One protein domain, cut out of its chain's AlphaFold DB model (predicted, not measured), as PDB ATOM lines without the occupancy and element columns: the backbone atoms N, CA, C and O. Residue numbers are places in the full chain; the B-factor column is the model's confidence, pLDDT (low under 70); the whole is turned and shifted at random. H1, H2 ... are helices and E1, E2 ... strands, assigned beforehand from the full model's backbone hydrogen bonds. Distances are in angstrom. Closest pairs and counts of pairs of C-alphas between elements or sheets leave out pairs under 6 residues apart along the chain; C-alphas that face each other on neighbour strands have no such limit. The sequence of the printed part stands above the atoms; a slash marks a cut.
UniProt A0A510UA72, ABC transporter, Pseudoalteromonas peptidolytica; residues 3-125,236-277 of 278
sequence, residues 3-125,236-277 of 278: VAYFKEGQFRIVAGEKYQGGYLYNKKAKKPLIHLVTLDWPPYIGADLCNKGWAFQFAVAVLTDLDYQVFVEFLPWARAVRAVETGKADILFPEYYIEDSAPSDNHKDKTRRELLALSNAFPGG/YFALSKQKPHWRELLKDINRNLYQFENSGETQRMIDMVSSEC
ATOM      1  N   VAL A   3     110.476 126.408 104.392       95.50
ATOM      2  CA  VAL A   3     109.040 126.575 104.607       95.50
ATOM      3  C   VAL A   3     108.752 126.216 106.047       95.50
ATOM      4  O   VAL A   3     109.219 125.179 106.522       95.50
ATOM      5  N   ALA A   4     108.033 127.084 106.748       94.19
ATOM      6  CA  ALA A   4     107.741 126.908 108.158       94.19
ATOM      7  C   ALA A   4     106.241 127.012 108.429       94.19
ATOM      8  O   ALA A   4     105.594 127.960 107.984       94.19
ATOM      9  N   TYR A   5     105.712 126.047 109.174       95.88
ATOM     10  CA  TYR A   5     104.297 125.978 109.522       95.88
ATOM     11  C   TYR A   5     104.088 125.312 110.885       95.88
ATOM     12  O   TYR A   5     104.965 124.596 111.378       95.88
ATOM     13  N   PHE A   6     102.936 125.537 111.510       94.38
ATOM     14  CA  PHE A   6     102.524 124.820 112.715       94.38
ATOM     15  C   PHE A   6     101.643 123.621 112.376       94.38
ATOM     16  O   PHE A   6     100.728 123.705 111.565       94.38
ATOM     17  N   LYS A   7     101.889 122.507 113.066       89.44
ATOM     18  CA  LYS A   7     101.032 121.320 113.064       89.44
ATOM     19  C   LYS A   7     100.768 120.924 114.507       89.44
ATOM     20  O   LYS A   7     101.721 120.642 115.231       89.44
ATOM     21  N   GLU A   8      99.504 120.922 114.931       86.69
ATOM     22  CA  GLU A   8      99.111 120.527 116.298       86.69
ATOM     23  C   GLU A   8      99.913 121.281 117.386       86.69
ATOM     24  O   GLU A   8     100.382 120.705 118.366       86.69
ATOM     25  N   GLY A   9     100.142 122.584 117.178       84.62
ATOM     26  CA  GLY A   9     100.919 123.435 118.089       84.62
ATOM     27  C   GLY A   9     102.442 123.258 118.018       84.62
ATOM     28  O   GLY A   9     103.168 123.975 118.700       84.62
ATOM     29  N   GLN A  10     102.954 122.352 117.183       91.38
ATOM     30  CA  GLN A  10     104.388 122.166 116.970       91.38
ATOM     31  C   GLN A  10     104.865 122.917 115.733       91.38
ATOM     32  O   GLN A  10     104.333 122.734 114.639       91.38
ATOM     33  N   PHE A  11     105.924 123.708 115.896       93.50
ATOM     34  CA  PHE A  11     106.583 124.387 114.789       93.50
ATOM     35  C   PHE A  11     107.394 123.396 113.947       93.50
ATOM     36  O   PHE A  11     108.219 122.638 114.466       93.50
ATOM     37  N   ARG A  12     107.161 123.395 112.636       95.00
ATOM     38  CA  ARG A  12     107.829 122.540 111.653       95.00
ATOM     39  C   ARG A  12     108.574 123.410 110.655       95.00
ATOM     40  O   ARG A  12     108.070 124.442 110.228       95.00
ATOM     41  N   ILE A  13     109.768 122.965 110.268       95.75
ATOM     42  CA  ILE A  13     110.571 123.592 109.219       95.75
ATOM     43  C   ILE A  13     110.928 122.526 108.192       95.75
ATOM     44  O   ILE A  13     111.507 121.493 108.533       95.75
ATOM     45  N   VAL A  14     110.631 122.804 106.928       96.62
ATOM     46  CA  VAL A  14     111.003 121.977 105.784       96.62
ATOM     47  C   VAL A  14     112.015 122.743 104.944       96.62
ATOM     48  O   VAL A  14     111.726 123.809 104.396       96.62
ATOM     49  N   ALA A  15     113.231 122.209 104.854       95.31
ATOM     50  CA  ALA A  15     114.279 122.791 104.028       95.31
ATOM     51  C   ALA A  15     114.044 122.470 102.545       95.31
ATOM     52  O   ALA A  15     113.787 121.318 102.188       95.31
ATOM     53  N   GLY A  16     114.158 123.494 101.699       95.62
ATOM     54  CA  GLY A  16     114.122 123.373 100.245       95.62
ATOM     55  C   GLY A  16     115.487 123.569  99.597       95.62
ATOM     56  O   GLY A  16     116.278 124.417 100.034       95.62
ATOM     57  N   GLU A  17     115.723 122.830  98.515       95.94
ATOM     58  CA  GLU A  17     116.911 122.912  97.660       95.94
ATOM     59  C   GLU A  17     116.536 123.207  96.200       95.94
ATOM     60  O   GLU A  17     115.423 122.916  95.766       95.94
ATOM     61  N   LYS A  18     117.454 123.801  95.424       96.31
ATOM     62  CA  LYS A  18     117.244 123.974  93.978       96.31
ATOM     63  C   LYS A  18     117.251 122.607  93.292       96.31
ATOM     64  O   LYS A  18     118.131 121.792  93.556       96.31
ATOM     65  N   TYR A  19     116.315 122.382  92.377       96.00
ATOM     66  CA  TYR A  19     116.169 121.115  91.661       96.00
ATOM     67  C   TYR A  19     115.533 121.347  90.291       96.00
ATOM     68  O   TYR A  19     114.475 121.954  90.217       96.00
ATOM     69  N   GLN A  20     116.180 120.886  89.212       90.88
ATOM     70  CA  GLN A  20     115.647 120.913  87.834       90.88
ATOM     71  C   GLN A  20     115.008 122.253  87.402       90.88
ATOM     72  O   GLN A  20     113.971 122.272  86.755       90.88
ATOM     73  N   GLY A  21     115.624 123.384  87.762       88.88
ATOM     74  CA  GLY A  21     115.106 124.718  87.418       88.88
ATOM     75  C   GLY A  21     114.029 125.265  88.366       88.88
ATOM     76  O   GLY A  21     113.638 126.417  88.225       88.88
ATOM     77  N   GLY A  22     113.612 124.492  89.367       96.00
ATOM     78  CA  GLY A  22     112.717 124.914  90.442       96.00
ATOM     79  C   GLY A  22     113.251 124.527  91.824       96.00
ATOM     80  O   GLY A  22     114.460 124.599  92.078       96.00
ATOM     81  N   TYR A  23     112.353 124.123  92.723       97.88
ATOM     82  CA  TYR A  23     112.672 123.875  94.132       97.88
ATOM     83  C   TYR A  23     112.067 122.569  94.644       97.88
ATOM     84  O   TYR A  23     110.868 122.348  94.503       97.88
ATOM     85  N   LEU A  24     112.893 121.725  95.264       98.25
ATOM     86  CA  LEU A  24     112.499 120.452  95.862       98.25
ATOM     87  C   LEU A  24     112.457 120.563  97.388       98.25
ATOM     88  O   LEU A  24     113.402 121.054  98.008       98.25
ATOM     89  N   TYR A  25     111.390 120.039  97.983       98.50
ATOM     90  CA  TYR A  25     111.149 119.993  99.420       98.50
ATOM     91  C   TYR A  25     110.826 118.576  99.880       98.50
ATOM     92  O   TYR A  25     110.315 117.749  99.123       98.50
ATOM     93  N   ASN A  26     111.105 118.326 101.161       97.19
ATOM     94  CA  ASN A  26     110.791 117.078 101.849       97.19
ATOM     95  C   ASN A  26     111.331 115.821 101.134       97.19
ATOM     96  O   ASN A  26     110.665 114.809 101.043       97.19
ATOM     97  N   LYS A  27     112.572 115.843 100.634       95.38
ATOM     98  CA  LYS A  27     113.190 114.747  99.850       95.38
ATOM     99  C   LYS A  27     113.141 113.347 100.492       95.38
ATOM    100  O   LYS A  27     113.284 112.345  99.802       95.38
ATOM    101  N   LYS A  28     113.002 113.273 101.819       95.38
ATOM    102  CA  LYS A  28     112.941 112.016 102.584       95.38
ATOM    103  C   LYS A  28     111.506 111.553 102.873       95.38
ATOM    104  O   LYS A  28     111.341 110.624 103.662       95.38
ATOM    105  N   ALA A  29     110.498 112.196 102.283       96.25
ATOM    106  CA  ALA A  29     109.104 111.841 102.499       96.25
ATOM    107  C   ALA A  29     108.794 110.420 102.031       96.25
ATOM    108  O   ALA A  29     109.393 109.923 101.070       96.25
ATOM    109  N   LYS A  30     107.821 109.786 102.688       96.69
ATOM    110  CA  LYS A  30     107.377 108.433 102.335       96.69
ATOM    111  C   LYS A  30     106.383 108.430 101.180       96.69
ATOM    112  O   LYS A  30     106.276 107.410 100.500       96.69
ATOM    113  N   LYS A  31     105.647 109.525 100.958       97.31
ATOM    114  CA  LYS A  31     104.738 109.633  99.811       97.31
ATOM    115  C   LYS A  31     105.474 110.099  98.546       97.31
ATOM    116  O   LYS A  31     106.576 110.644  98.643       97.31
ATOM    117  N   PRO A  32     104.884 109.878  97.355       96.75
ATOM    118  CA  PRO A  32     105.511 110.221  96.083       96.75
ATOM    119  C   PRO A  32     105.830 111.711  95.918       96.75
ATOM    120  O   PRO A  32     105.313 112.570  96.635       96.75
ATOM    121  N   LEU A  33     106.664 111.998  94.918       98.19
ATOM    122  CA  LEU A  33     106.919 113.353  94.444       98.19
ATOM    123  C   LEU A  33     105.704 113.908  93.709       98.19
ATOM    124  O   LEU A  33     105.258 113.318  92.728       98.19
ATOM    125  N   ILE A  34     105.228 115.065  94.161       98.69
ATOM    126  CA  ILE A  34     104.193 115.850  93.495       98.69
ATOM    127  C   ILE A  34     104.872 117.015  92.778       98.69
ATOM    128  O   ILE A  34     105.576 117.811  93.407       98.69
ATOM    129  N   HIS A  35     104.678 117.101  91.462       98.75
ATOM    130  CA  HIS A  35     105.179 118.195  90.642       98.75
ATOM    131  C   HIS A  35     104.119 119.296  90.522       98.75
ATOM    132  O   HIS A  35     103.085 119.117  89.875       98.75
ATOM    133  N   LEU A  36     104.387 120.443  91.136       98.88
ATOM    134  CA  LEU A  36     103.553 121.628  91.063       98.88
ATOM    135  C   LEU A  36     104.171 122.607  90.065       98.88
ATOM    136  O   LEU A  36     105.363 122.902  90.135       98.88
ATOM    137  N   VAL A  37     103.343 123.157  89.190       98.81
ATOM    138  CA  VAL A  37     103.712 124.244  88.288       98.81
ATOM    139  C   VAL A  37     102.985 125.518  88.687       98.81
ATOM    140  O   VAL A  37     101.824 125.493  89.096       98.81
ATOM    141  N   THR A  38     103.687 126.636  88.578       98.56
ATOM    142  CA  THR A  38     103.192 127.953  88.978       98.56
ATOM    143  C   THR A  38     103.757 129.048  88.074       98.56
ATOM    144  O   THR A  38     104.396 128.750  87.065       98.56
ATOM    145  N   LEU A  39     103.513 130.307  88.423       97.62
ATOM    146  CA  LEU A  39     103.917 131.509  87.705       97.62
ATOM    147  C   LEU A  39     104.497 132.568  88.655       97.62
ATOM    148  O   LEU A  39     104.413 132.451  89.878       97.62
ATOM    149  N   ASP A  40     105.042 133.632  88.074       96.69
ATOM    150  CA  ASP A  40     105.318 134.877  88.788       96.69
ATOM    151  C   ASP A  40     104.050 135.735  88.872       96.69
ATOM    152  O   ASP A  40     103.588 136.280  87.872       96.69
ATOM    153  N   TRP A  41     103.499 135.849  90.080       96.94
ATOM    154  CA  TRP A  41     102.264 136.568  90.396       96.94
ATOM    155  C   TRP A  41     102.403 137.318  91.737       96.94
ATOM    156  O   TRP A  41     101.780 136.971  92.749       96.94
ATOM    157  N   PRO A  42     103.311 138.311  91.805       95.44
ATOM    158  CA  PRO A  42     103.583 139.042  93.036       95.44
ATOM    159  C   PRO A  42     102.368 139.884  93.448       95.44
ATOM    160  O   PRO A  42     101.686 140.395  92.570       95.44
ATOM    161  N   PRO A  43     102.099 140.092  94.749       94.06
ATOM    162  CA  PRO A  43     102.937 139.709  95.888       94.06
ATOM    163  C   PRO A  43     102.726 138.269  96.390       94.06
ATOM    164  O   PRO A  43     103.417 137.836  97.314       94.06
ATOM    165  N   TYR A  44     101.775 137.538  95.806       95.81
ATOM    166  CA  TYR A  44     101.307 136.237  96.285       95.81
ATOM    167  C   TYR A  44     102.344 135.131  96.090       95.81
ATOM    168  O   TYR A  44     102.583 134.340  97.005       95.81
ATOM    169  N   ILE A  45     102.956 135.080  94.904       96.75
ATOM    170  CA  ILE A  45     103.940 134.066  94.522       96.75
ATOM    171  C   ILE A  45     104.914 134.618  93.479       96.75
ATOM    172  O   ILE A  45     104.527 135.395  92.617       96.75
ATOM    173  N   GLY A  46     106.192 134.250  93.549       95.44
ATOM    174  CA  GLY A  46     107.160 134.658  92.526       95.44
ATOM    175  C   GLY A  46     108.565 134.145  92.791       95.44
ATOM    176  O   GLY A  46     108.989 134.065  93.943       95.44
ATOM    177  N   ALA A  47     109.294 133.804  91.733       93.56
ATOM    178  CA  ALA A  47     110.612 133.185  91.771       93.56
ATOM    179  C   ALA A  47     111.667 134.076  92.438       93.56
ATOM    180  O   ALA A  47     112.569 133.556  93.093       93.56
ATOM    181  N   ASP A  48     111.519 135.396  92.357       91.06
ATOM    182  CA  ASP A  48     112.455 136.365  92.942       91.06
ATOM    183  C   ASP A  48     111.900 137.086  94.176       91.06
ATOM    184  O   ASP A  48     112.600 137.871  94.815       91.06
ATOM    185  N   LEU A  49     110.677 136.752  94.597       91.69
ATOM    186  CA  LEU A  49     110.123 137.275  95.841       91.69
ATOM    187  C   LEU A  49     110.861 136.713  97.059       91.69
ATOM    188  O   LEU A  49     111.313 135.554  97.089       91.69
ATOM    189  N   CYS A  50     110.920 137.545  98.099       89.38
ATOM    190  CA  CYS A  50     111.276 137.130  99.450       89.38
ATOM    191  C   CYS A  50     110.394 135.944  99.858       89.38
ATOM    192  O   CYS A  50     109.178 135.953  99.660       89.38
ATOM    193  N   ASN A  51     111.039 134.856 100.293       91.38
ATOM    194  CA  ASN A  51     110.406 133.566 100.587       91.38
ATOM    195  C   ASN A  51     109.443 133.042  99.497       91.38
ATOM    196  O   ASN A  51     108.641 132.155  99.765       91.38
ATOM    197  N   LYS A  52     109.552 133.533  98.257       94.88
ATOM    198  CA  LYS A  52     108.683 133.206  97.114       94.88
ATOM    199  C   LYS A  52     107.205 133.565  97.287       94.88
ATOM    200  O   LYS A  52     106.398 133.107  96.487       94.88
ATOM    201  N   GLY A  53     106.861 134.402  98.267       95.12
ATOM    202  CA  GLY A  53     105.482 134.803  98.548       95.12
ATOM    203  C   GLY A  53     104.675 133.763  99.336       95.12
ATOM    204  O   GLY A  53     105.050 132.593  99.461       95.12
ATOM    205  N   TRP A  54     103.561 134.209  99.919       96.06
ATOM    206  CA  TRP A  54     102.795 133.409 100.876       96.06
ATOM    207  C   TRP A  54     102.125 132.198 100.220       96.06
ATOM    208  O   TRP A  54     102.088 131.131 100.829       96.06
ATOM    209  N   ALA A  55     101.657 132.319  98.974       97.25
ATOM    210  CA  ALA A  55     100.957 131.234  98.290       97.25
ATOM    211  C   ALA A  55     101.910 130.071  97.969       97.25
ATOM    212  O   ALA A  55     101.523 128.906  98.058       97.25
ATOM    213  N   PHE A  56     103.185 130.372  97.686       97.75
ATOM    214  CA  PHE A  56     104.232 129.355  97.550       97.75
ATOM    215  C   PHE A  56     104.456 128.616  98.869       97.75
ATOM    216  O   PHE A  56     104.429 127.386  98.916       97.75
ATOM    217  N   GLN A  57     104.671 129.374  99.948       97.62
ATOM    218  CA  GLN A  57     104.927 128.826 101.280       97.62
ATOM    219  C   GLN A  57     103.765 127.943 101.741       97.62
ATOM    220  O   GLN A  57     103.980 126.817 102.188       97.62
ATOM    221  N   PHE A  58     102.539 128.432 101.559       98.00
ATOM    222  CA  PHE A  58     101.309 127.729 101.889       98.00
ATOM    223  C   PHE A  58     101.169 126.418 101.109       98.00
ATOM    224  O   PHE A  58     100.970 125.367 101.715       98.00
ATOM    225  N   ALA A  59     101.361 126.435  99.786       98.38
ATOM    226  CA  ALA A  59     101.272 125.229  98.962       98.38
ATOM    227  C   ALA A  59     102.276 124.145  99.371       98.38
ATOM    228  O   ALA A  59     101.921 122.966  99.483       98.38
ATOM    229  N   VAL A  60     103.526 124.536  99.636       98.56
ATOM    230  CA  VAL A  60     104.542 123.588 100.101       98.56
ATOM    231  C   VAL A  60     104.185 123.052 101.488       98.56
ATOM    232  O   VAL A  60     104.303 121.847 101.710       98.56
ATOM    233  N   ALA A  61     103.708 123.890 102.411       98.31
ATOM    234  CA  ALA A  61     103.299 123.453 103.747       98.31
ATOM    235  C   ALA A  61     102.133 122.451 103.701       98.31
ATOM    236  O   ALA A  61     102.231 121.378 104.295       98.31
ATOM    237  N   VAL A  62     101.085 122.738 102.921       98.31
ATOM    238  CA  VAL A  62      99.901 121.872 102.767       98.31
ATOM    239  C   VAL A  62     100.277 120.462 102.296       98.31
ATOM    240  O   VAL A  62      99.695 119.478 102.750       98.31
ATOM    241  N   LEU A  63     101.258 120.320 101.407       98.62
ATOM    242  CA  LEU A  63     101.670 119.004 100.909       98.62
ATOM    243  C   LEU A  63     102.722 118.326 101.792       98.62
ATOM    244  O   LEU A  63     102.656 117.116 102.017       98.62
ATOM    245  N   THR A  64     103.689 119.080 102.313       98.25
ATOM    246  CA  THR A  64     104.762 118.506 103.138       98.25
ATOM    247  C   THR A  64     104.274 118.087 104.522       98.25
ATOM    248  O   THR A  64     104.767 117.093 105.055       98.25
ATOM    249  N   ASP A  65     103.228 118.723 105.056       97.62
ATOM    250  CA  ASP A  65     102.562 118.276 106.283       97.62
ATOM    251  C   ASP A  65     101.914 116.882 106.156       97.62
ATOM    252  O   ASP A  65     101.827 116.127 107.130       97.62
ATOM    253  N   LEU A  66     101.535 116.512 104.931       96.62
ATOM    254  CA  LEU A  66     100.996 115.200 104.573       96.62
ATOM    255  C   LEU A  66     102.073 114.189 104.154       96.62
ATOM    256  O   LEU A  66     101.721 113.105 103.678       96.62
ATOM    257  N   ASP A  67     103.349 114.535 104.336       97.50
ATOM    258  CA  ASP A  67     104.524 113.730 104.000       97.50
ATOM    259  C   ASP A  67     104.688 113.435 102.497       97.50
ATOM    260  O   ASP A  67     105.195 112.379 102.118       97.50
ATOM    261  N   TYR A  68     104.267 114.361 101.624       98.50
ATOM    262  CA  TYR A  68     104.631 114.349 100.199       98.50
ATOM    263  C   TYR A  68     106.005 114.984  99.968       98.50
ATOM    264  O   TYR A  68     106.382 115.936 100.660       98.50
ATOM    265  N   GLN A  69     106.735 114.485  98.964       98.38
ATOM    266  CA  GLN A  69     107.845 115.240  98.377       98.38
ATOM    267  C   GLN A  69     107.252 116.263  97.405       98.38
ATOM    268  O   GLN A  69     106.306 115.953  96.680       98.38
ATOM    269  N   VAL A  70     107.790 117.477  97.378       98.69
ATOM    270  CA  VAL A  70     107.185 118.589  96.628       98.69
ATOM    271  C   VAL A  70     108.232 119.221  95.734       98.69
ATOM    272  O   VAL A  70     109.228 119.741  96.232       98.69
ATOM    273  N   PHE A  71     108.006 119.189  94.424       98.69
ATOM    274  CA  PHE A  71     108.800 119.932  93.450       98.69
ATOM    275  C   PHE A  71     107.951 121.054  92.862       98.69
ATOM    276  O   PHE A  71     106.899 120.779  92.295       98.69
ATOM    277  N   VAL A  72     108.404 122.301  93.001       98.75
ATOM    278  CA  VAL A  72     107.730 123.481  92.444       98.75
ATOM    279  C   VAL A  72     108.553 124.070  91.301       98.75
ATOM    280  O   VAL A  72     109.707 124.452  91.516       98.75
ATOM    281  N   GLU A  73     107.952 124.183  90.118       98.44
ATOM    282  CA  GLU A  73     108.530 124.779  88.907       98.44
ATOM    283  C   GLU A  73     107.780 126.069  88.521       98.44
ATOM    284  O   GLU A  73     106.554 126.079  88.407       98.44
ATOM    285  N   PHE A  74     108.514 127.163  88.294       98.12
ATOM    286  CA  PHE A  74     107.960 128.421  87.778       98.12
ATOM    287  C   PHE A  74     107.961 128.416  86.247       98.12
ATOM    288  O   PHE A  74     108.988 128.157  85.621       98.12
ATOM    289  N   LEU A  75     106.818 128.726  85.638       97.44
ATOM    290  CA  LEU A  75     106.590 128.708  84.197       97.44
ATOM    291  C   LEU A  75     105.746 129.919  83.765       97.44
ATOM    292  O   LEU A  75     104.913 130.397  84.531       97.44
ATOM    293  N   PRO A  76     105.854 130.379  82.502       96.62
ATOM    294  CA  PRO A  76     104.819 131.230  81.918       96.62
ATOM    295  C   PRO A  76     103.455 130.543  82.038       96.62
ATOM    296  O   PRO A  76     103.347 129.358  81.713       96.62
ATOM    297  N   TRP A  77     102.417 131.268  82.454       97.69
ATOM    298  CA  TRP A  77     101.153 130.658  82.880       97.69
ATOM    299  C   TRP A  77     100.541 129.684  81.866       97.69
ATOM    300  O   TRP A  77     100.286 128.530  82.197       97.69
ATOM    301  N   ALA A  78     100.426 130.076  80.592       97.31
ATOM    302  CA  ALA A  78      99.905 129.195  79.541       97.31
ATOM    303  C   ALA A  78     100.688 127.864  79.413       97.31
ATOM    304  O   ALA A  78     100.125 126.823  79.069       97.31
ATOM    305  N   ARG A  79     101.996 127.859  79.720       97.75
ATOM    306  CA  ARG A  79     102.791 126.621  79.786       97.75
ATOM    307  C   ARG A  79     102.491 125.803  81.040       97.75
ATOM    308  O   ARG A  79     102.517 124.579  80.939       97.75
ATOM    309  N   ALA A  80     102.240 126.444  82.179       98.44
ATOM    310  CA  ALA A  80     101.834 125.770  83.411       98.44
ATOM    311  C   ALA A  80     100.470 125.077  83.227       98.44
ATOM    312  O   ALA A  80     100.360 123.875  83.470       98.44
ATOM    313  N   VAL A  81      99.486 125.790  82.663       98.44
ATOM    314  CA  VAL A  81      98.172 125.241  82.272       98.44
ATOM    315  C   VAL A  81      98.348 124.024  81.368       98.44
ATOM    316  O   VAL A  81      97.875 122.929  81.678       98.44
ATOM    317  N   ARG A  82      99.134 124.159  80.293       98.38
ATOM    318  CA  ARG A  82      99.430 123.035  79.396       98.38
ATOM    319  C   ARG A  82     100.084 121.859  80.118       98.38
ATOM    320  O   ARG A  82      99.768 120.707  79.819       98.38
ATOM    321  N   ALA A  83     101.033 122.113  81.017       98.50
ATOM    322  CA  ALA A  83     101.750 121.061  81.725       98.50
ATOM    323  C   ALA A  83     100.804 120.222  82.593       98.50
ATOM    324  O   ALA A  83     100.901 118.993  82.564       98.50
ATOM    325  N   VAL A  84      99.862 120.851  83.301       98.56
ATOM    326  CA  VAL A  84      98.886 120.122  84.122       98.56
ATOM    327  C   VAL A  84      97.814 119.437  83.260       98.56
ATOM    328  O   VAL A  84      97.534 118.253  83.455       98.56
ATOM    329  N   GLU A  85      97.296 120.088  82.215       98.44
ATOM    330  CA  GLU A  85      96.261 119.519  81.331       98.44
ATOM    331  C   GLU A  85      96.762 118.338  80.489       98.44
ATOM    332  O   GLU A  85      95.986 117.476  80.072       98.44
ATOM    333  N   THR A  86      98.070 118.272  80.239       97.88
ATOM    334  CA  THR A  86      98.714 117.156  79.523       97.88
ATOM    335  C   THR A  86      99.331 116.110  80.456       97.88
ATOM    336  O   THR A  86      99.968 115.174  79.979       97.88
ATOM    337  N   GLY A  87      99.160 116.245  81.776       98.06
ATOM    338  CA  GLY A  87      99.662 115.284  82.764       98.06
ATOM    339  C   GLY A  87     101.181 115.301  82.960       98.06
ATOM    340  O   GLY A  87     101.741 114.367  83.534       98.06
ATOM    341  N   LYS A  88     101.875 116.350  82.504       98.31
ATOM    342  CA  LYS A  88     103.310 116.550  82.772       98.31
ATOM    343  C   LYS A  88     103.550 117.034  84.203       98.31
ATOM    344  O   LYS A  88     104.485 116.564  84.849       98.31
ATOM    345  N   ALA A  89     102.665 117.879  84.718       98.62
ATOM    346  CA  ALA A  89     102.625 118.301  86.114       98.62
ATOM    347  C   ALA A  89     101.398 117.724  86.827       98.62
ATOM    348  O   ALA A  89     100.416 117.347  86.181       98.62
ATOM    349  N   ASP A  90     101.477 117.614  88.149       98.88
ATOM    350  CA  ASP A  90     100.401 117.108  88.996       98.88
ATOM    351  C   ASP A  90      99.415 118.203  89.379       98.88
ATOM    352  O   ASP A  90      98.211 117.955  89.399       98.88
ATOM    353  N   ILE A  91      99.920 119.408  89.647       98.88
ATOM    354  CA  ILE A  91      99.142 120.521  90.190       98.88
ATOM    355  C   ILE A  91      99.531 121.824  89.496       98.88
ATOM    356  O   ILE A  91     100.714 122.109  89.332       98.88
ATOM    357  N   LEU A  92      98.534 122.637  89.166       98.81
ATOM    358  CA  LEU A  92      98.660 124.054  88.844       98.81
ATOM    359  C   LEU A  92      98.161 124.887  90.029       98.81
ATOM    360  O   LEU A  92      97.115 124.569  90.604       98.81
ATOM    361  N   PHE A  93      98.914 125.922  90.406       98.69
ATOM    362  CA  PHE A  93      98.538 126.818  91.500       98.69
ATOM    363  C   PHE A  93      99.265 128.177  91.435       98.69
ATOM    364  O   PHE A  93     100.338 128.265  90.831       98.69
ATOM    365  N   PRO A  94      98.752 129.204  92.130       97.88
ATOM    366  CA  PRO A  94      97.356 129.309  92.548       97.88
ATOM    367  C   PRO A  94      96.458 129.494  91.314       97.88
ATOM    368  O   PRO A  94      96.859 130.137  90.354       97.88
ATOM    369  N   GLU A  95      95.272 128.899  91.320       97.88
ATOM    370  CA  GLU A  95      94.305 128.988  90.215       97.88
ATOM    371  C   GLU A  95      92.999 129.594  90.734       97.88
ATOM    372  O   GLU A  95      92.636 129.369  91.893       97.88
ATOM    373  N   TYR A  96      92.302 130.368  89.905       97.62
ATOM    374  CA  TYR A  96      90.956 130.830  90.235       97.62
ATOM    375  C   TYR A  96      89.941 129.695  90.074       97.62
ATOM    376  O   TYR A  96      90.281 128.558  89.745       97.62
ATOM    377  N   TYR A  97      88.672 129.962  90.377       97.25
ATOM    378  CA  TYR A  97      87.643 128.981  90.065       97.25
ATOM    379  C   TYR A  97      87.614 128.747  88.549       97.25
ATOM    380  O   TYR A  97      87.636 129.702  87.784       97.25
ATOM    381  N   ILE A  98      87.578 127.478  88.147       96.50
ATOM    382  CA  ILE A  98      87.415 127.065  86.753       96.50
ATOM    383  C   ILE A  98      85.977 126.573  86.618       96.50
ATOM    384  O   ILE A  98      85.614 125.569  87.242       96.50
ATOM    385  N   GLU A  99      85.160 127.246  85.821       93.81
ATOM    386  CA  GLU A  99      83.800 126.799  85.530       93.81
ATOM    387  C   GLU A  99      83.761 125.516  84.687       93.81
ATOM    388  O   GLU A  99      84.674 125.196  83.926       93.81
ATOM    389  N   ASP A 100      82.674 124.750  84.817       94.56
ATOM    390  CA  ASP A 100      82.516 123.470  84.113       94.56
ATOM    391  C   ASP A 100      82.516 123.619  82.585       94.56
ATOM    392  O   ASP A 100      82.921 122.683  81.890       94.56
ATOM    393  N   SER A 101      82.127 124.792  82.077       93.12
ATOM    394  CA  SER A 101      82.126 125.147  80.656       93.12
ATOM    395  C   SER A 101      83.455 125.691  80.132       93.12
ATOM    396  O   SER A 101      83.579 125.815  78.917       93.12
ATOM    397  N   ALA A 102      84.434 125.997  80.994       94.00
ATOM    398  CA  ALA A 102      85.673 126.664  80.594       94.00
ATOM    399  C   ALA A 102      86.419 125.837  79.531       94.00
ATOM    400  O   ALA A 102      86.836 124.707  79.832       94.00
ATOM    401  N   PRO A 103      86.610 126.337  78.300       94.31
ATOM    402  CA  PRO A 103      87.262 125.576  77.239       94.31
ATOM    403  C   PRO A 103      88.754 125.368  77.532       94.31
ATOM    404  O   PRO A 103      89.413 126.200  78.153       94.31
ATOM    405  N   SER A 104      89.320 124.239  77.091       95.81
ATOM    406  CA  SER A 104      90.770 124.021  77.154       95.81
ATOM    407  C   SER A 104      91.467 124.544  75.898       95.81
ATOM    408  O   SER A 104      91.237 124.055  74.791       95.81
ATOM    409  N   ASP A 105      92.453 125.420  76.090       92.38
ATOM    410  CA  ASP A 105      93.368 125.862  75.025       92.38
ATOM    411  C   ASP A 105      94.243 124.723  74.468       92.38
ATOM    412  O   ASP A 105      94.826 124.826  73.384       92.38
ATOM    413  N   ASN A 106      94.392 123.630  75.224       96.31
ATOM    414  CA  ASN A 106      95.288 122.522  74.892       96.31
ATOM    415  C   ASN A 106      94.554 121.292  74.343       96.31
ATOM    416  O   ASN A 106      95.194 120.443  73.716       96.31
ATOM    417  N   HIS A 107      93.237 121.196  74.552       95.75
ATOM    418  CA  HIS A 107      92.379 120.105  74.088       95.75
ATOM    419  C   HIS A 107      91.060 120.676  73.558       95.75
ATOM    420  O   HIS A 107      90.130 120.897  74.322       95.75
ATOM    421  N   LYS A 108      90.972 120.869  72.237       91.31
ATOM    422  CA  LYS A 108      89.862 121.584  71.574       91.31
ATOM    423  C   LYS A 108      88.455 121.067  71.894       91.31
ATOM    424  O   LYS A 108      87.518 121.849  71.883       91.31
ATOM    425  N   ASP A 109      88.324 119.773  72.169       94.69
ATOM    426  CA  ASP A 109      87.031 119.112  72.391       94.69
ATOM    427  C   ASP A 109      86.763 118.825  73.876       94.69
ATOM    428  O   ASP A 109      85.975 117.937  74.199       94.69
ATOM    429  N   LYS A 110      87.479 119.497  74.786       97.00
ATOM    430  CA  LYS A 110      87.349 119.287  76.228       97.00
ATOM    431  C   LYS A 110      87.283 120.593  76.992       97.00
ATOM    432  O   LYS A 110      87.969 121.559  76.661       97.00
ATOM    433  N   THR A 111      86.545 120.574  78.092       97.00
ATOM    434  CA  THR A 111      86.616 121.638  79.090       97.00
ATOM    435  C   THR A 111      87.793 121.404  80.035       97.00
ATOM    436  O   THR A 111      88.245 120.273  80.267       97.00
ATOM    437  N   ARG A 112      88.306 122.480  80.633       97.12
ATOM    438  CA  ARG A 112      89.361 122.409  81.652       97.12
ATOM    439  C   ARG A 112      88.927 121.532  82.824       97.12
ATOM    440  O   ARG A 112      89.738 120.787  83.367       97.12
ATOM    441  N   ARG A 113      87.637 121.528  83.174       97.25
ATOM    442  CA  ARG A 113      87.069 120.697  84.247       97.25
ATOM    443  C   ARG A 113      86.963 119.217  83.906       97.25
ATOM    444  O   ARG A 113      86.994 118.392  84.818       97.25
ATOM    445  N   GLU A 114      86.947 118.823  82.637       98.06
ATOM    446  CA  GLU A 114      87.105 117.413  82.256       98.06
ATOM    447  C   GLU A 114      88.541 116.912  82.458       98.06
ATOM    448  O   GLU A 114      88.756 115.732  82.748       98.06
ATOM    449  N   LEU A 115      89.521 117.812  82.362       98.50
ATOM    450  CA  LEU A 115      90.952 117.519  82.474       98.50
ATOM    451  C   LEU A 115      91.498 117.705  83.890       98.50
ATOM    452  O   LEU A 115      92.429 117.001  84.285       98.50
ATOM    453  N   LEU A 116      90.924 118.637  84.649       98.62
ATOM    454  CA  LEU A 116      91.425 119.094  85.938       98.62
ATOM    455  C   LEU A 116      90.372 118.920  87.034       98.62
ATOM    456  O   LEU A 116      89.180 119.143  86.833       98.62
ATOM    457  N   ALA A 117      90.812 118.509  88.218       98.62
ATOM    458  CA  ALA A 117      90.016 118.563  89.440       98.62
ATOM    459  C   ALA A 117      90.438 119.780  90.270       98.62
ATOM    460  O   ALA A 117      91.593 120.174  90.220       98.62
ATOM    461  N   LEU A 118      89.521 120.374  91.035       98.50
ATOM    462  CA  LEU A 118      89.809 121.554  91.857       98.50
ATOM    463  C   LEU A 118      89.704 121.155  93.321       98.50
ATOM    464  O   LEU A 118      88.796 120.399  93.680       98.50
ATOM    465  N   SER A 119      90.641 121.640  94.132       98.88
ATOM    466  CA  SER A 119      90.580 121.536  95.589       98.88
ATOM    467  C   SER A 119      89.406 122.322  96.172       98.88
ATOM    468  O   SER A 119      88.660 122.993  95.463       98.88
ATOM    469  N   ASN A 120      89.263 122.271  97.491       98.75
ATOM    470  CA  ASN A 120      88.538 123.297  98.221       98.75
ATOM    471  C   ASN A 120      89.257 124.646  98.063       98.75
ATOM    472  O   ASN A 120      90.464 124.691  97.797       98.75
ATOM    473  N   ALA A 121      88.496 125.721  98.232       98.44
ATOM    474  CA  ALA A 121      89.009 127.080  98.171       98.44
ATOM    475  C   ALA A 121      89.943 127.378  99.353       98.44
ATOM    476  O   ALA A 121      89.731 126.890 100.464       98.44
ATOM    477  N   PHE A 122      90.935 128.225  99.109       98.44
ATOM    478  CA  PHE A 122      91.711 128.927 100.127       98.44
ATOM    479  C   PHE A 122      91.691 130.442  99.834       98.44
ATOM    480  O   PHE A 122      91.190 130.853  98.776       98.44
ATOM    481  N   PRO A 123      92.141 131.306 100.765       97.38
ATOM    482  CA  PRO A 123      92.095 132.752 100.568       97.38
ATOM    483  C   PRO A 123      92.767 133.197  99.264       97.38
ATOM    484  O   PRO A 123      93.746 132.605  98.823       97.38
ATOM    485  N   GLY A 124      92.229 134.241  98.646       95.62
ATOM    486  CA  GLY A 124      92.725 134.821  97.405       95.62
ATOM    487  C   GLY A 124      92.738 136.345  97.411       95.62
ATOM    488  O   GLY A 124      93.213 136.972  98.363       95.62
ATOM    489  N   GLY A 125      92.262 136.939  96.322       94.94
ATOM    490  CA  GLY A 125      92.408 138.362  96.029       94.94
ATOM    491  C   GLY A 125      91.208 138.943  95.294       94.94
ATOM    492  O   GLY A 125      90.319 138.222  94.843       94.94
ATOM    493  N   TYR A 236      92.611 128.102  94.372       98.81
ATOM    494  CA  TYR A 236      92.483 126.654  94.329       98.81
ATOM    495  C   TYR A 236      93.779 125.996  93.842       98.81
ATOM    496  O   TYR A 236      94.602 126.603  93.152       98.81
ATOM    497  N   PHE A 237      93.939 124.718  94.179       98.88
ATOM    498  CA  PHE A 237      94.839 123.810  93.478       98.88
ATOM    499  C   PHE A 237      94.061 123.130  92.352       98.88
ATOM    500  O   PHE A 237      93.035 122.493  92.610       98.88
ATOM    501  N   ALA A 238      94.564 123.210  91.120       98.75
ATOM    502  CA  ALA A 238      94.019 122.476  89.983       98.75
ATOM    503  C   ALA A 238      94.874 121.236  89.698       98.75
ATOM    504  O   ALA A 238      96.020 121.337  89.268       98.75
ATOM    505  N   LEU A 239      94.327 120.052  89.964       98.88
ATOM    506  CA  LEU A 239      95.008 118.766  89.850       98.88
ATOM    507  C   LEU A 239      94.755 118.126  88.487       98.88
ATOM    508  O   LEU A 239      93.608 118.023  88.052       98.88
ATOM    509  N   SER A 240      95.798 117.588  87.862       98.75
ATOM    510  CA  SER A 240      95.664 116.833  86.616       98.75
ATOM    511  C   SER A 240      94.941 115.502  86.829       98.75
ATOM    512  O   SER A 240      95.423 114.629  87.551       98.75
ATOM    513  N   LYS A 241      93.828 115.275  86.118       98.69
ATOM    514  CA  LYS A 241      93.130 113.977  86.123       98.69
ATOM    515  C   LYS A 241      93.875 112.883  85.346       98.69
ATOM    516  O   LYS A 241      93.497 111.717  85.441       98.69
ATOM    517  N   GLN A 242      94.930 113.246  84.609       97.81
ATOM    518  CA  GLN A 242      95.801 112.312  83.885       97.81
ATOM    519  C   GLN A 242      96.849 111.651  84.791       97.81
ATOM    520  O   GLN A 242      97.476 110.667  84.399       97.81
ATOM    521  N   LYS A 243      97.069 112.189  85.995       98.06
ATOM    522  CA  LYS A 243      98.027 111.629  86.947       98.06
ATOM    523  C   LYS A 243      97.413 110.478  87.737       98.06
ATOM    524  O   LYS A 243      96.238 110.542  88.115       98.06
ATOM    525  N   PRO A 244      98.185 109.421  88.032       95.06
ATOM    526  CA  PRO A 244      97.709 108.361  88.904       95.06
ATOM    527  C   PRO A 244      97.418 108.931  90.301       95.06
ATOM    528  O   PRO A 244      98.060 109.877  90.746       95.06
ATOM    529  N   HIS A 245      96.435 108.359  90.997       95.38
ATOM    530  CA  HIS A 245      96.069 108.736  92.371       95.38
ATOM    531  C   HIS A 245      95.601 110.193  92.586       95.38
ATOM    532  O   HIS A 245      95.439 110.602  93.733       95.38
ATOM    533  N   TRP A 246      95.275 110.962  91.534       98.31
ATOM    534  CA  TRP A 246      94.819 112.359  91.679       98.31
ATOM    535  C   TRP A 246      93.631 112.527  92.643       98.31
ATOM    536  O   TRP A 246      93.530 113.539  93.329       98.31
ATOM    537  N   ARG A 247      92.737 111.528  92.740       98.69
ATOM    538  CA  ARG A 247      91.597 111.536  93.679       98.69
ATOM    539  C   ARG A 247      92.035 111.444  95.139       98.69
ATOM    540  O   ARG A 247      91.435 112.083  95.999       98.69
ATOM    541  N   GLU A 248      93.051 110.632  95.415       98.50
ATOM    542  CA  GLU A 248      93.623 110.501  96.752       98.50
ATOM    543  C   GLU A 248      94.363 111.781  97.130       98.50
ATOM    544  O   GLU A 248      94.094 112.333  98.194       98.50
ATOM    545  N   LEU A 249      95.182 112.313  96.216       98.69
ATOM    546  CA  LEU A 249      95.866 113.594  96.391       98.69
ATOM    547  C   LEU A 249      94.873 114.738  96.644       98.69
ATOM    548  O   LEU A 249      95.070 115.524  97.565       98.69
ATOM    549  N   LEU A 250      93.769 114.796  95.892       98.88
ATOM    550  CA  LEU A 250      92.707 115.783  96.092       98.88
ATOM    551  C   LEU A 250      92.086 115.685  97.490       98.88
ATOM    552  O   LEU A 250      91.931 116.691  98.178       98.88
ATOM    553  N   LYS A 251      91.728 114.467  97.912       98.81
ATOM    554  CA  LYS A 251      91.157 114.210  99.241       98.81
ATOM    555  C   LYS A 251      92.125 114.640 100.343       98.81
ATOM    556  O   LYS A 251      91.708 115.238 101.333       98.81
ATOM    557  N   ASP A 252      93.399 114.321 100.165       98.62
ATOM    558  CA  ASP A 252      94.483 114.663 101.074       98.62
ATOM    559  C   ASP A 252      94.658 116.183 101.203       98.62
ATOM    560  O   ASP A 252      94.626 116.696 102.324       98.62
ATOM    561  N   ILE A 253      94.752 116.899 100.077       98.75
ATOM    562  CA  ILE A 253      94.827 118.368 100.031       98.75
ATOM    563  C   ILE A 253      93.609 118.981 100.720       98.75
ATOM    564  O   ILE A 253      93.771 119.810 101.608       98.75
ATOM    565  N   ASN A 254      92.396 118.544 100.377       98.88
ATOM    566  CA  ASN A 254      91.171 119.117 100.939       98.88
ATOM    567  C   ASN A 254      91.063 118.906 102.452       98.88
ATOM    568  O   ASN A 254      90.632 119.812 103.165       98.88
ATOM    569  N   ARG A 255      91.485 117.738 102.958       98.44
ATOM    570  CA  ARG A 255      91.570 117.497 104.404       98.44
ATOM    571  C   ARG A 255      92.544 118.470 105.059       98.44
ATOM    572  O   ARG A 255      92.224 119.002 106.116       98.44
ATOM    573  N   ASN A 256      93.708 118.699 104.457       97.88
ATOM    574  CA  ASN A 256      94.723 119.530 105.091       97.88
ATOM    575  C   ASN A 256      94.441 121.032 104.973       97.88
ATOM    576  O   ASN A 256      94.680 121.764 105.924       97.88
ATOM    577  N   LEU A 257      93.828 121.480 103.873       98.56
ATOM    578  CA  LEU A 257      93.257 122.826 103.767       98.56
ATOM    579  C   LEU A 257      92.284 123.094 104.922       98.56
ATOM    580  O   LEU A 257      92.404 124.101 105.610       98.56
ATOM    581  N   TYR A 258      91.378 122.150 105.198       98.19
ATOM    582  CA  TYR A 258      90.465 122.249 106.337       98.19
ATOM    583  C   TYR A 258      91.206 122.284 107.685       98.19
ATOM    584  O   TYR A 258      90.823 123.037 108.577       98.19
ATOM    585  N   GLN A 259      92.265 121.490 107.863       97.06
ATOM    586  CA  GLN A 259      93.048 121.489 109.107       97.06
ATOM    587  C   GLN A 259      93.780 122.819 109.333       97.06
ATOM    588  O   GLN A 259      93.695 123.361 110.433       97.06
ATOM    589  N   PHE A 260      94.435 123.355 108.301       97.81
ATOM    590  CA  PHE A 260      95.163 124.627 108.356       97.81
ATOM    591  C   PHE A 260      94.228 125.810 108.619       97.81
ATOM    592  O   PHE A 260      94.567 126.701 109.401       97.81
ATOM    593  N   GLU A 261      93.039 125.795 108.013       97.12
ATOM    594  CA  GLU A 261      92.020 126.820 108.231       97.12
ATOM    595  C   GLU A 261      91.563 126.830 109.696       97.12
ATOM    596  O   GLU A 261      91.657 127.849 110.379       97.12
ATOM    597  N   ASN A 262      91.141 125.675 110.225       96.81
ATOM    598  CA  ASN A 262      90.590 125.591 111.582       96.81
ATOM    599  C   ASN A 262      91.629 125.796 112.686       96.81
ATOM    600  O   ASN A 262      91.266 126.186 113.794       96.81
ATOM    601  N   SER A 263      92.910 125.526 112.419       96.38
ATOM    602  CA  SER A 263      93.977 125.823 113.376       96.38
ATOM    603  C   SER A 263      94.424 127.288 113.348       96.38
ATOM    604  O   SER A 263      95.274 127.662 114.153       96.38
ATOM    605  N   GLY A 264      93.904 128.106 112.422       96.62
ATOM    606  CA  GLY A 264      94.354 129.482 112.186       96.62
ATOM    607  C   GLY A 264      95.709 129.580 111.475       96.62
ATOM    608  O   GLY A 264      96.270 130.669 111.353       96.62
ATOM    609  N   GLU A 265      96.245 128.456 110.995       97.12
ATOM    610  CA  GLU A 265      97.564 128.409 110.368       97.12
ATOM    611  C   GLU A 265      97.552 129.062 108.985       97.12
ATOM    612  O   GLU A 265      98.506 129.761 108.645       97.12
ATOM    613  N   THR A 266      96.457 128.914 108.224       97.00
ATOM    614  CA  THR A 266      96.274 129.610 106.940       97.00
ATOM    615  C   THR A 266      96.491 131.116 107.106       97.00
ATOM    616  O   THR A 266      97.350 131.696 106.441       97.00
ATOM    617  N   GLN A 267      95.765 131.741 108.040       96.44
ATOM    618  CA  GLN A 267      95.847 133.184 108.264       96.44
ATOM    619  C   GLN A 267      97.228 133.594 108.788       96.44
ATOM    620  O   GLN A 267      97.821 134.543 108.279       96.44
ATOM    621  N   ARG A 268      97.795 132.834 109.733       95.56
ATOM    622  CA  ARG A 268      99.138 133.106 110.265       95.56
ATOM    623  C   ARG A 268     100.202 133.103 109.165       95.56
ATOM    624  O   ARG A 268     101.082 133.961 109.173       95.56
ATOM    625  N   MET A 269     100.148 132.148 108.234       94.62
ATOM    626  CA  MET A 269     101.091 132.084 107.113       94.62
ATOM    627  C   MET A 269     100.930 133.272 106.161       94.62
ATOM    628  O   MET A 269     101.939 133.834 105.729       94.62
ATOM    629  N   ILE A 270      99.688 133.675 105.867       94.19
ATOM    630  CA  ILE A 270      99.397 134.862 105.052       94.19
ATOM    631  C   ILE A 270      99.988 136.114 105.714       94.19
ATOM    632  O   ILE A 270     100.736 136.844 105.062       94.19
ATOM    633  N   ASP A 271      99.729 136.329 107.004       92.88
ATOM    634  CA  ASP A 271     100.172 137.525 107.733       92.88
ATOM    635  C   ASP A 271     101.698 137.573 107.906       92.88
ATOM    636  O   ASP A 271     102.329 138.612 107.700       92.88
ATOM    637  N   MET A 272     102.315 136.438 108.251       87.94
ATOM    638  CA  MET A 272     103.760 136.339 108.479       87.94
ATOM    639  C   MET A 272     104.540 136.630 107.196       87.94
ATOM    640  O   MET A 272     105.413 137.490 107.180       87.94
ATOM    641  N   VAL A 273     104.209 135.951 106.094       80.69
ATOM    642  CA  VAL A 273     104.962 136.125 104.843       80.69
ATOM    643  C   VAL A 273     104.686 137.494 104.219       80.69
ATOM    644  O   VAL A 273     105.580 138.075 103.607       80.69
ATOM    645  N   SER A 274     103.481 138.041 104.405       77.69
ATOM    646  CA  SER A 274     103.162 139.386 103.919       77.69
ATOM    647  C   SER A 274     103.870 140.489 104.714       77.69
ATOM    648  O   SER A 274     104.180 141.514 104.124       77.69
ATOM    649  N   SER A 275     104.160 140.290 106.006       77.25
ATOM    650  CA  SER A 275     104.856 141.277 106.853       77.25
ATOM    651  C   SER A 275     106.384 141.160 106.838       77.25
ATOM    652  O   SER A 275     107.075 142.158 107.012       77.25
ATOM    653  N   GLU A 276     106.941 139.966 106.620       72.12
ATOM    654  CA  GLU A 276     108.398 139.776 106.526       72.12
ATOM    655  C   GLU A 276     108.996 140.311 105.217       72.12
ATOM    656  O   GLU A 276     110.195 140.584 105.148       72.12
ATOM    657  N   CYS A 277     108.181 140.424 104.168       66.19
ATOM    658  CA  CYS A 277     108.661 140.638 102.806       66.19
ATOM    659  C   CYS A 277     108.221 141.968 102.166       66.19
ATOM    660  O   CYS A 277     108.732 142.280 101.084       66.19
TER     661      CYS A 277
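This is residues 3 to 125 and 236 to 277 of the 278 residues of the protein "ABC transporter" of Pseudoalteromonas peptidolytica (UniProt A0A510UA72). A strongly twisted sheet of eight strands curls like part of a barrel round H1; H4 and H5 pack on H1, and H2 covers the sheet's other face at E4 and E6. The printed 165 residues hold five named helices and nine named strands, in the order E1 E2 E3 E4 H1 E5 H2 E6 H3 E7 E8 E9 H4 H5, class mixed. The mixed sheet runs E1 E2 E3 E5 E4 E6 E9 E7. The whole is compact, with a radius of gyration of the C-alphas of 15.0 A, and spans 47 by 31 by 30 A.

E1, residues 3 to 7, E2, 10 to 19, and E3, 22 to 25, form a meander, each strand the antiparallel neighbour of the one before; N 5 and O 12, and N 17 and O 24, are within hydrogen-bond range at 3.0 A. E4, residues 33 to 38, H1, 54 to 64, and E5, 69 to 74, make a strand-helix-strand unit, parallel neighbour strands with a helix between, its crossover right-handed; N 36 and O 71 are 2.8 A apart. E5 is antiparallel to E3, with N 23 and O 72 at 2.9 A. H2, residues 77 to 85, has a height over the sheet of 7.7 A; C-alphas 37 and 80 are the closest of E4 and H2, 5.4 A. E6, residues 91 to 95, is parallel to E4, with N 37 and O 91 at 2.8 A. E5, H2, E6 is a split unit, E4 standing between its strands, with a right-handed crossover. H3, residues 112 to 115, only grazes the sheet. E8, residues 122 to 125, pairs with no named strand. E7, residues 116 to 118, and E9, 236 to 240, are antiparallel, with N 239 and O 117 at 2.7 A; E6, H3, E7 is likewise split, by E9, and right-handed. E9 is antiparallel to E6, with N 92 and O 238 at 2.8 A. H4, residues 246 to 262, touches H1 with residues 253 to 260 alone, C-alphas 62 and 256 closest at 6.1 A. There are three layers, H1 and H4 on one face, H2 on the other. H5, residues 265 to 277, touches H1, C-alphas 54 and 273 closest at 5.3 A. Every O i to N i+4 pair is within range in H1, H2 and H4, and 8 of 9 in H5; H3 is too short.

E1 begins at C-alpha 3 (109.040, 126.575, 104.607). E2 is 27.9 A long, H4 24.3 A and H5 18.2 A, ending at C-alpha 277 (108.661, 140.638, 102.806).

Residues 126 to 235 are not printed; C-alphas 125 and 236 are 11.8 A apart. Links E4 to H1 and E6 to H3 are long. Residue 277 alone is under pLDDT 70.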